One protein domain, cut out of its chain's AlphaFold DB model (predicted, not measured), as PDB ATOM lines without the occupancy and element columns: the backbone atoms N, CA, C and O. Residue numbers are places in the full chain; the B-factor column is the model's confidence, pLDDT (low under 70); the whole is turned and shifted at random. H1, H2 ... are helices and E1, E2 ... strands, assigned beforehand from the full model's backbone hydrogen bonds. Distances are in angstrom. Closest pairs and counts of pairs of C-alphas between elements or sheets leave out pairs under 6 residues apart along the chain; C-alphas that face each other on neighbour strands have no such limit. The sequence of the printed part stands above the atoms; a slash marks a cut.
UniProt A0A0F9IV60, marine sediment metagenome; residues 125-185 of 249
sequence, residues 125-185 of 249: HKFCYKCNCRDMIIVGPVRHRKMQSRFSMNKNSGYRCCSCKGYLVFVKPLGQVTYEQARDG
ATOM      1  N   HIS A 125     -44.302 -39.837  32.313       83.81
ATOM      2  CA  HIS A 125     -45.369 -39.656  31.343       83.81
ATOM      3  C   HIS A 125     -45.104 -38.408  30.496       83.81
ATOM      4  O   HIS A 125     -45.050 -37.285  31.014       83.81
ATOM      5  N   LYS A 126     -44.889 -38.612  29.199       88.25
ATOM      6  CA  LYS A 126     -44.786 -37.540  28.210       88.25
ATOM      7  C   LYS A 126     -46.071 -37.478  27.401       88.25
ATOM      8  O   LYS A 126     -46.794 -38.461  27.266       88.25
ATOM      9  N   PHE A 127     -46.342 -36.301  26.857       88.94
ATOM     10  CA  PHE A 127     -47.549 -36.025  26.090       88.94
ATOM     11  C   PHE A 127     -47.164 -35.322  24.798       88.94
ATOM     12  O   PHE A 127     -46.312 -34.428  24.805       88.94
ATOM     13  N   CYS A 128     -47.790 -35.728  23.699       89.44
ATOM     14  CA  CYS A 128     -47.605 -35.127  22.392       89.44
ATOM     15  C   CYS A 128     -48.695 -34.087  22.127       89.44
ATOM     16  O   CYS A 128     -49.882 -34.343  22.329       89.44
ATOM     17  N   TYR A 129     -48.267 -32.921  21.657       90.06
ATOM     18  CA  TYR A 129     -49.111 -31.842  21.167       90.06
ATOM     19  C   TYR A 129     -48.720 -31.490  19.733       90.06
ATOM     20  O   TYR A 129     -47.548 -31.592  19.371       90.06
ATOM     21  N   LYS A 130     -49.676 -30.991  18.955       87.88
ATOM     22  CA  LYS A 130     -49.458 -30.437  17.618       87.88
ATOM     23  C   LYS A 130     -49.802 -28.955  17.574       87.88
ATOM     24  O   LYS A 130     -50.616 -28.458  18.352       87.88
ATOM     25  N   CYS A 131     -49.169 -28.248  16.656       85.94
ATOM     26  CA  CYS A 131     -49.497 -26.889  16.261       85.94
ATOM     27  C   CYS A 131     -49.536 -26.835  14.736       85.94
ATOM     28  O   CYS A 131     -48.827 -27.599  14.093       85.94
ATOM     29  N   ASN A 132     -50.223 -25.856  14.153       83.44
ATOM     30  CA  ASN A 132     -50.263 -25.683  12.696       83.44
ATOM     31  C   ASN A 132     -48.872 -25.496  12.062       83.44
ATOM     32  O   ASN A 132     -48.710 -25.689  10.867       83.44
ATOM     33  N   CYS A 133     -47.856 -25.110  12.844       81.88
ATOM     34  CA  CYS A 133     -46.480 -24.975  12.365       81.88
ATOM     35  C   CYS A 133     -45.544 -26.127  12.783       81.88
ATOM     36  O   CYS A 133     -44.336 -26.033  12.551       81.88
ATOM     37  N   ARG A 134     -46.025 -27.116  13.552       78.56
ATOM     38  CA  ARG A 134     -45.210 -28.239  14.040       78.56
ATOM     39  C   ARG A 134     -46.077 -29.404  14.509       78.56
ATOM     40  O   ARG A 134     -46.817 -29.261  15.481       78.56
ATOM     41  N   ASP A 135     -45.823 -30.574  13.947       76.94
ATOM     42  CA  ASP A 135     -46.650 -31.760  14.188       76.94
ATOM     43  C   ASP A 135     -46.362 -32.460  15.519       76.94
ATOM     44  O   ASP A 135     -47.247 -33.094  16.085       76.94
ATOM     45  N   MET A 136     -45.149 -32.303  16.064       82.50
ATOM     46  CA  MET A 136     -44.740 -32.987  17.293       82.50
ATOM     47  C   MET A 136     -44.076 -32.052  18.313       82.50
ATOM     48  O   MET A 136     -42.937 -31.592  18.166       82.50
ATOM     49  N   ILE A 137     -44.803 -31.780  19.398       85.44
ATOM     50  CA  ILE A 137     -44.375 -30.990  20.555       85.44
ATOM     51  C   ILE A 137     -44.540 -31.844  21.806       85.44
ATOM     52  O   ILE A 137     -45.643 -32.093  22.280       85.44
ATOM     53  N   ILE A 138     -43.412 -32.268  22.365       86.88
ATOM     54  CA  ILE A 138     -43.378 -33.124  23.551       86.88
ATOM     55  C   ILE A 138     -43.404 -32.244  24.793       86.88
ATOM     56  O   ILE A 138     -42.558 -31.357  24.961       86.88
ATOM     57  N   VAL A 139     -44.345 -32.511  25.690       86.88
ATOM     58  CA  VAL A 139     -44.456 -31.824  26.975       86.88
ATOM     59  C   VAL A 139     -44.444 -32.821  28.130       86.88
ATOM     60  O   VAL A 139     -44.864 -33.969  28.002       86.88
ATOM     61  N   GLY A 140     -43.926 -32.377  29.276       85.81
ATOM     62  CA  GLY A 140     -43.977 -33.144  30.519       85.81
ATOM     63  C   GLY A 140     -45.331 -33.027  31.236       85.81
ATOM     64  O   GLY A 140     -46.147 -32.170  30.883       85.81
ATOM     65  N   PRO A 141     -45.539 -33.812  32.305       86.62
ATOM     66  CA  PRO A 141     -46.840 -33.972  32.959       86.62
ATOM     67  C   PRO A 141     -47.353 -32.684  33.613       86.62
ATOM     68  O   PRO A 141     -48.538 -32.381  33.536       86.62
ATOM     69  N   VAL A 142     -46.461 -31.873  34.196       85.81
ATOM     70  CA  VAL A 142     -46.828 -30.575  34.793       85.81
ATOM     71  C   VAL A 142     -47.382 -29.626  33.731       85.81
ATOM     72  O   VAL A 142     -48.408 -28.984  33.938       85.81
ATOM     73  N   ARG A 143     -46.708 -29.541  32.578       85.38
ATOM     74  CA  ARG A 143     -47.124 -28.659  31.485       85.38
ATOM     75  C   ARG A 143     -48.415 -29.159  30.840       85.38
ATOM     76  O   ARG A 143     -49.289 -28.340  30.603       85.38
ATOM     77  N   HIS A 144     -48.556 -30.472  30.642       88.38
ATOM     78  CA  HIS A 144     -49.805 -31.088  30.189       88.38
ATOM     79  C   HIS A 144     -50.977 -30.740  31.119       88.38
ATOM     80  O   HIS A 144     -51.974 -30.200  30.659       88.38
ATOM     81  N   ARG A 145     -50.827 -30.932  32.438       87.25
ATOM     82  CA  ARG A 145     -51.880 -30.607  33.417       87.25
ATOM     83  C   ARG A 145     -52.290 -29.136  33.366       87.25
ATOM     84  O   ARG A 145     -53.473 -28.828  33.426       87.25
ATOM     85  N   LYS A 146     -51.321 -28.225  33.235       83.44
ATOM     86  CA  LYS A 146     -51.612 -26.793  33.097       83.44
ATOM     87  C   LYS A 146     -52.260 -26.447  31.753       83.44
ATOM     88  O   LYS A 146     -53.092 -25.557  31.715       83.44
ATOM     89  N   MET A 147     -51.900 -27.135  30.670       83.62
ATOM     90  CA  MET A 147     -52.532 -26.968  29.353       83.62
ATOM     91  C   MET A 147     -53.978 -27.468  29.332       83.62
ATOM     92  O   MET A 147     -54.798 -26.880  28.640       83.62
ATOM     93  N   GLN A 148     -54.279 -28.525  30.090       83.56
ATOM     94  CA  GLN A 148     -55.627 -29.085  30.221       83.56
ATOM     95  C   GLN A 148     -56.490 -28.365  31.266       83.56
ATOM     96  O   GLN A 148     -57.677 -28.655  31.385       83.56
ATOM     97  N   SER A 149     -55.924 -27.443  32.052       78.19
ATOM     98  CA  SER A 149     -56.719 -26.695  33.022       78.19
ATOM     99  C   SER A 149     -57.576 -25.640  32.319       78.19
ATOM    100  O   SER A 149     -57.167 -25.040  31.321       78.19
ATOM    101  N   ARG A 150     -58.758 -25.359  32.885       60.00
ATOM    102  CA  ARG A 150     -59.711 -24.364  32.358       60.00
ATOM    103  C   ARG A 150     -59.073 -22.984  32.129       60.00
ATOM    104  O   ARG A 150     -59.415 -22.298  31.174       60.00
ATOM    105  N   PHE A 151     -58.075 -22.612  32.937       55.66
ATOM    106  CA  PHE A 151     -57.339 -21.348  32.805       55.66
ATOM    107  C   PHE A 151     -56.557 -21.222  31.485       55.66
ATOM    108  O   PHE A 151     -56.399 -20.120  30.961       55.66
ATOM    109  N   SER A 152     -56.083 -22.338  30.919       56.78
ATOM    110  CA  SER A 152     -55.361 -22.337  29.642       56.78
ATOM    111  C   SER A 152     -56.286 -22.381  28.417       56.78
ATOM    112  O   SER A 152     -55.797 -22.182  27.304       56.78
ATOM    113  N   MET A 153     -57.589 -22.622  28.601       54.12
ATOM    114  CA  MET A 153     -58.593 -22.529  27.532       54.12
ATOM    115  C   MET A 153     -59.053 -21.087  27.280       54.12
ATOM    116  O   MET A 153     -59.678 -20.810  26.258       54.12
ATOM    117  N   ASN A 154     -58.701 -20.147  28.165       56.38
ATOM    118  CA  ASN A 154     -58.956 -18.733  27.938       56.38
ATOM    119  C   ASN A 154     -58.000 -18.198  26.856       56.38
ATOM    120  O   ASN A 154     -56.773 -18.295  26.977       56.38
ATOM    121  N   LYS A 155     -58.559 -17.635  25.776       53.09
ATOM    122  CA  LYS A 155     -57.830 -17.285  24.539       53.09
ATOM    123  C   LYS A 155     -56.639 -16.332  24.761       53.09
ATOM    124  O   LYS A 155     -55.694 -16.371  23.971       53.09
ATOM    125  N   ASN A 156     -56.639 -15.559  25.852       54.53
ATOM    126  CA  ASN A 156     -55.621 -14.549  26.164       54.53
ATOM    127  C   ASN A 156     -54.448 -15.040  27.039       54.53
ATOM    128  O   ASN A 156     -53.379 -14.427  27.000       54.53
ATOM    129  N   SER A 157     -54.586 -16.157  27.763       55.97
ATOM    130  CA  SER A 157     -53.594 -16.657  28.742       55.97
ATOM    131  C   SER A 157     -53.110 -18.094  28.481       55.97
ATOM    132  O   SER A 157     -52.318 -18.634  29.254       55.97
ATOM    133  N   GLY A 158     -53.558 -18.717  27.388       62.97
ATOM    134  CA  GLY A 158     -53.238 -20.105  27.056       62.97
ATOM    135  C   GLY A 158     -51.776 -20.367  26.675       62.97
ATOM    136  O   GLY A 158     -51.049 -19.504  26.169       62.97
ATOM    137  N   TYR A 159     -51.338 -21.612  26.876       73.56
ATOM    138  CA  TYR A 159     -50.044 -22.097  26.395       73.56
ATOM    139  C   TYR A 159     -49.977 -22.070  24.859       73.56
ATOM    140  O   TYR A 159     -50.480 -22.961  24.179       73.56
ATOM    141  N   ARG A 160     -49.289 -21.063  24.315       81.62
ATOM    142  CA  ARG A 160     -49.104 -20.867  22.871       81.62
ATOM    143  C   ARG A 160     -47.814 -21.489  22.342       81.62
ATOM    144  O   ARG A 160     -46.824 -21.657  23.062       81.62
ATOM    145  N   CYS A 161     -47.804 -21.808  21.051       81.81
ATOM    146  CA  CYS A 161     -46.612 -22.259  20.350       81.81
ATOM    147  C   CYS A 161     -45.527 -21.172  20.366       81.81
ATOM    148  O   CYS A 161     -45.767 -20.026  19.994       81.81
ATOM    149  N   CYS A 162     -44.293 -21.530  20.732       78.44
ATOM    150  CA  CYS A 162     -43.189 -20.568  20.757       78.44
ATOM    151  C   CYS A 162     -42.789 -20.057  19.362       78.44
ATOM    152  O   CYS A 162     -42.098 -19.046  19.283       78.44
ATOM    153  N   SER A 163     -43.178 -20.759  18.290       80.69
ATOM    154  CA  SER A 163     -42.779 -20.417  16.917       80.69
ATOM    155  C   SER A 163     -43.801 -19.508  16.233       80.69
ATOM    156  O   SER A 163     -43.427 -18.434  15.785       80.69
ATOM    157  N   CYS A 164     -45.077 -19.904  16.186       83.06
ATOM    158  CA  CYS A 164     -46.127 -19.160  15.476       83.06
ATOM    159  C   CYS A 164     -47.170 -18.508  16.396       83.06
ATOM    160  O   CYS A 164     -48.131 -17.937  15.903       83.06
ATOM    161  N   LYS A 165     -47.037 -18.642  17.724       82.19
ATOM    162  CA  LYS A 165     -48.034 -18.198  18.719       82.19
ATOM    163  C   LYS A 165     -49.426 -18.844  18.592       82.19
ATOM    164  O   LYS A 165     -50.295 -18.524  19.391       82.19
ATOM    165  N   GLY A 166     -49.615 -19.797  17.680       81.25
ATOM    166  CA  GLY A 166     -50.846 -20.578  17.555       81.25
ATOM    167  C   GLY A 166     -51.108 -21.506  18.745       81.25
ATOM    168  O   GLY A 166     -50.232 -21.738  19.588       81.25
ATOM    169  N   TYR A 167     -52.325 -22.048  18.796       83.44
ATOM    170  CA  TYR A 167     -52.749 -22.985  19.834       83.44
ATOM    171  C   TYR A 167     -52.055 -24.345  19.701       83.44
ATOM    172  O   TYR A 167     -51.631 -24.760  18.618       83.44
ATOM    173  N   LEU A 168     -51.907 -25.012  20.845       85.88
ATOM    174  CA  LEU A 168     -51.362 -26.358  20.953       85.88
ATOM    175  C   LEU A 168     -52.512 -27.331  21.195       85.88
ATOM    176  O   LEU A 168     -53.209 -27.218  22.198       85.88
ATOM    177  N   VAL A 169     -52.683 -28.290  20.292       87.12
ATOM    178  CA  VAL A 169     -53.733 -29.310  20.365       87.12
ATOM    179  C   VAL A 169     -53.125 -30.597  20.899       87.12
ATOM    180  O   VAL A 169     -52.087 -31.039  20.405       87.12
ATOM    181  N   PHE A 170     -53.743 -31.184  21.920       89.38
ATOM    182  CA  PHE A 170     -53.315 -32.474  22.448       89.38
ATOM    183  C   PHE A 170     -53.531 -33.573  21.400       89.38
ATOM    184  O   PHE A 170     -54.577 -33.616  20.762       89.38
ATOM    185  N   VAL A 171     -52.530 -34.436  21.210       90.12
ATOM    186  CA  VAL A 171     -52.582 -35.538  20.238       90.12
ATOM    187  C   VAL A 171     -52.734 -36.871  20.954       90.12
ATOM    188  O   VAL A 171     -53.731 -37.556  20.769       90.12
ATOM    189  N   LYS A 172     -51.733 -37.254  21.755       87.31
ATOM    190  CA  LYS A 172     -51.710 -38.544  22.455       87.31
ATOM    191  C   LYS A 172     -50.737 -38.544  23.634       87.31
ATOM    192  O   LYS A 172     -49.756 -37.785  23.613       87.31
ATOM    193  N   PRO A 173     -50.953 -39.388  24.657       90.19
ATOM    194  CA  PRO A 173     -49.894 -39.713  25.601       90.19
ATOM    195  C   PRO A 173     -48.790 -40.508  24.883       90.19
ATOM    196  O   PRO A 173     -49.055 -41.260  23.952       90.19
ATOM    197  N   LEU A 174     -47.545 -40.333  25.314       85.81
ATOM    198  CA  LEU A 174     -46.382 -41.093  24.832       85.81
ATOM    199  C   LEU A 174     -45.907 -42.129  25.862       85.81
ATOM    200  O   LEU A 174     -44.857 -42.734  25.689       85.81
ATOM    201  N   GLY A 175     -46.653 -42.306  26.955       84.00
ATOM    202  CA  GLY A 175     -46.272 -43.203  28.039       84.00
ATOM    203  C   GLY A 175     -45.063 -42.709  28.835       84.00
ATOM    204  O   GLY A 175     -44.680 -41.534  28.779       84.00
ATOM    205  N   GLN A 176     -44.512 -43.616  29.636       84.00
ATOM    206  CA  GLN A 176     -43.340 -43.393  30.470       84.00
ATOM    207  C   GLN A 176     -42.077 -43.553  29.624       84.00
ATOM    208  O   GLN A 176     -41.612 -44.660  29.393       84.00
ATOM    209  N   VAL A 177     -41.526 -42.430  29.166       78.44
ATOM    210  CA  VAL A 177     -40.327 -42.401  28.314       78.44
ATOM    211  C   VAL A 177     -39.378 -41.287  28.755       78.44
ATOM    212  O   VAL A 177     -39.794 -40.288  29.369       78.44
ATOM    213  N   THR A 178     -38.088 -41.435  28.452       77.88
ATOM    214  CA  THR A 178     -37.123 -40.335  28.590       77.88
ATOM    215  C   THR A 178     -37.426 -39.222  27.581       77.88
ATOM    216  O   THR A 178     -38.271 -39.356  26.691       77.88
ATOM    217  N   TYR A 179     -36.795 -38.055  27.741       70.50
ATOM    218  CA  TYR A 179     -36.993 -36.977  26.768       70.50
ATOM    219  C   TYR A 179     -36.376 -37.335  25.413       70.50
ATOM    220  O   TYR A 179     -36.937 -36.973  24.381       70.50
ATOM    221  N   GLU A 180     -35.253 -38.045  25.441       72.69
ATOM    222  CA  GLU A 180     -34.482 -38.532  24.302       72.69
ATOM    223  C   GLU A 180     -35.290 -39.579  23.527       72.69
ATOM    224  O   GLU A 180     -35.589 -39.357  22.359       72.69
ATOM    225  N   GLN A 181     -35.808 -40.605  24.209       76.56
ATOM    226  CA  GLN A 181     -36.690 -41.618  23.609       76.56
ATOM    227  C   GLN A 181     -37.951 -40.999  22.997       76.56
ATOM    228  O   GLN A 181     -38.357 -41.343  21.891       76.56
ATOM    229  N   ALA A 182     -38.567 -40.026  23.678       72.31
ATOM    230  CA  ALA A 182     -39.710 -39.310  23.118       72.31
ATOM    231  C   ALA A 182     -39.327 -38.469  21.886       72.31
ATOM    232  O   ALA A 182     -40.186 -38.135  21.071       72.31
ATOM    233  N   ARG A 183     -38.059 -38.055  21.783       68.25
ATOM    234  CA  ARG A 183     -37.522 -37.141  20.772       68.25
ATOM    235  C   ARG A 183     -37.040 -37.854  19.508       68.25
ATOM    236  O   ARG A 183     -37.061 -37.192  18.471       68.25
ATOM    237  N   ASP A 184     -36.659 -39.123  19.568       60.34
ATOM    238  CA  ASP A 184     -36.122 -39.858  18.412       60.34
ATOM    239  C   ASP A 184     -37.142 -40.067  17.278       60.34
ATOM    240  O   ASP A 184     -36.760 -40.270  16.134       60.34
ATOM    241  N   GLY A 185     -38.438 -39.844  17.525       55.81
ATOM    242  CA  GLY A 185     -39.473 -39.773  16.480       55.81
ATOM    243  C   GLY A 185     -39.592 -38.431  15.732       55.81
ATOM    244  O   GLY A 185     -40.650 -38.143  15.174       55.81
TER     245      GLY A 185
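This is residues 125 to 185 of the 249 residues of a protein of marine sediment metagenome (UniProt A0A0F9IV60). A strongly twisted sheet of three strands makes the core, with the short helix H1 over it along E1. H3 packs on the sheet at one end of the domain, while H2 and the long loop of residues 154 to 168 make the other end. The printed part has 61 residues, with three named helices and three named strands in the order E1, E2, H1, H2, E3, H3; the sheet's order is E2, E1, E3, antiparallel throughout, and the class is mixed, helices and strands. It is compact, with a radius of gyration of the C-alphas of 11.5 A and spans of 33 by 23 by 15 A.

Find C-alpha 125 at (-45.369, -39.656, 31.343); from there E1 runs through residues 125 to 131, 20.2 A long. E2 follows at residues 134 to 139, 13.4 A. H1 holds residues 141 to 147, 9.7 A, and begins at C-alpha 141 at (-46.840, -33.972, 32.959). H2 is short, residues 150 to 153. Look next for E3 at residues 169 to 177, 20.4 A from first to last C-alpha, which bends by 55 degrees at residue 172. H3, residues 179 to 183, ends at C-alpha 183 at (-37.522, -37.141, 20.772).

Begin with the hairpin of E1 and E2, antiparallel at 151 degrees, where N 129 and O 137 are 2.8 A apart, within hydrogen-bond range. On the other side of E1 is E3, antiparallel at 153 degrees; look there for N 128 and O 172 at 2.8 A. E2, H1 with H2, and E3 form a split strand-helix-strand unit, two strands running the same way with E1 between them, and its crossover is right-handed. H1 is on the sheet at a height of 8.9 A, over E1 and along the strands, at 21 degrees to E1 on the local plane; the closest C-alphas of H1 and E1 are those of Pro 141 and His 125, 6.1 A. H3 is on the sheet at a height of 8.1 A and only just over E1, with 3 of its C-alphas falling on E1; its closest C-alpha to Leu 174 of E3 is that of Ala 182, 7.1 A. H2 is not on the sheet; it is close to H1 but not clearly touching, with the C-alphas of Lys 146 and Ser 152 closest at 6.8 A. H1 and H3 are apart. In H1 and H3 every O i to N i+4 pair is within hydrogen-bond range; H2 is too short for such a pair.

The two C-alphas farthest apart are those of Asn 156 and Gln 181, 33.1 A. The printed part has no cut. The link from H2 to E3 is long, 15 residues; the other four links are tight. The mean pLDDT of the printed part is 78.3, and it is under 70 at residues 150 to 158 and 183 to 185.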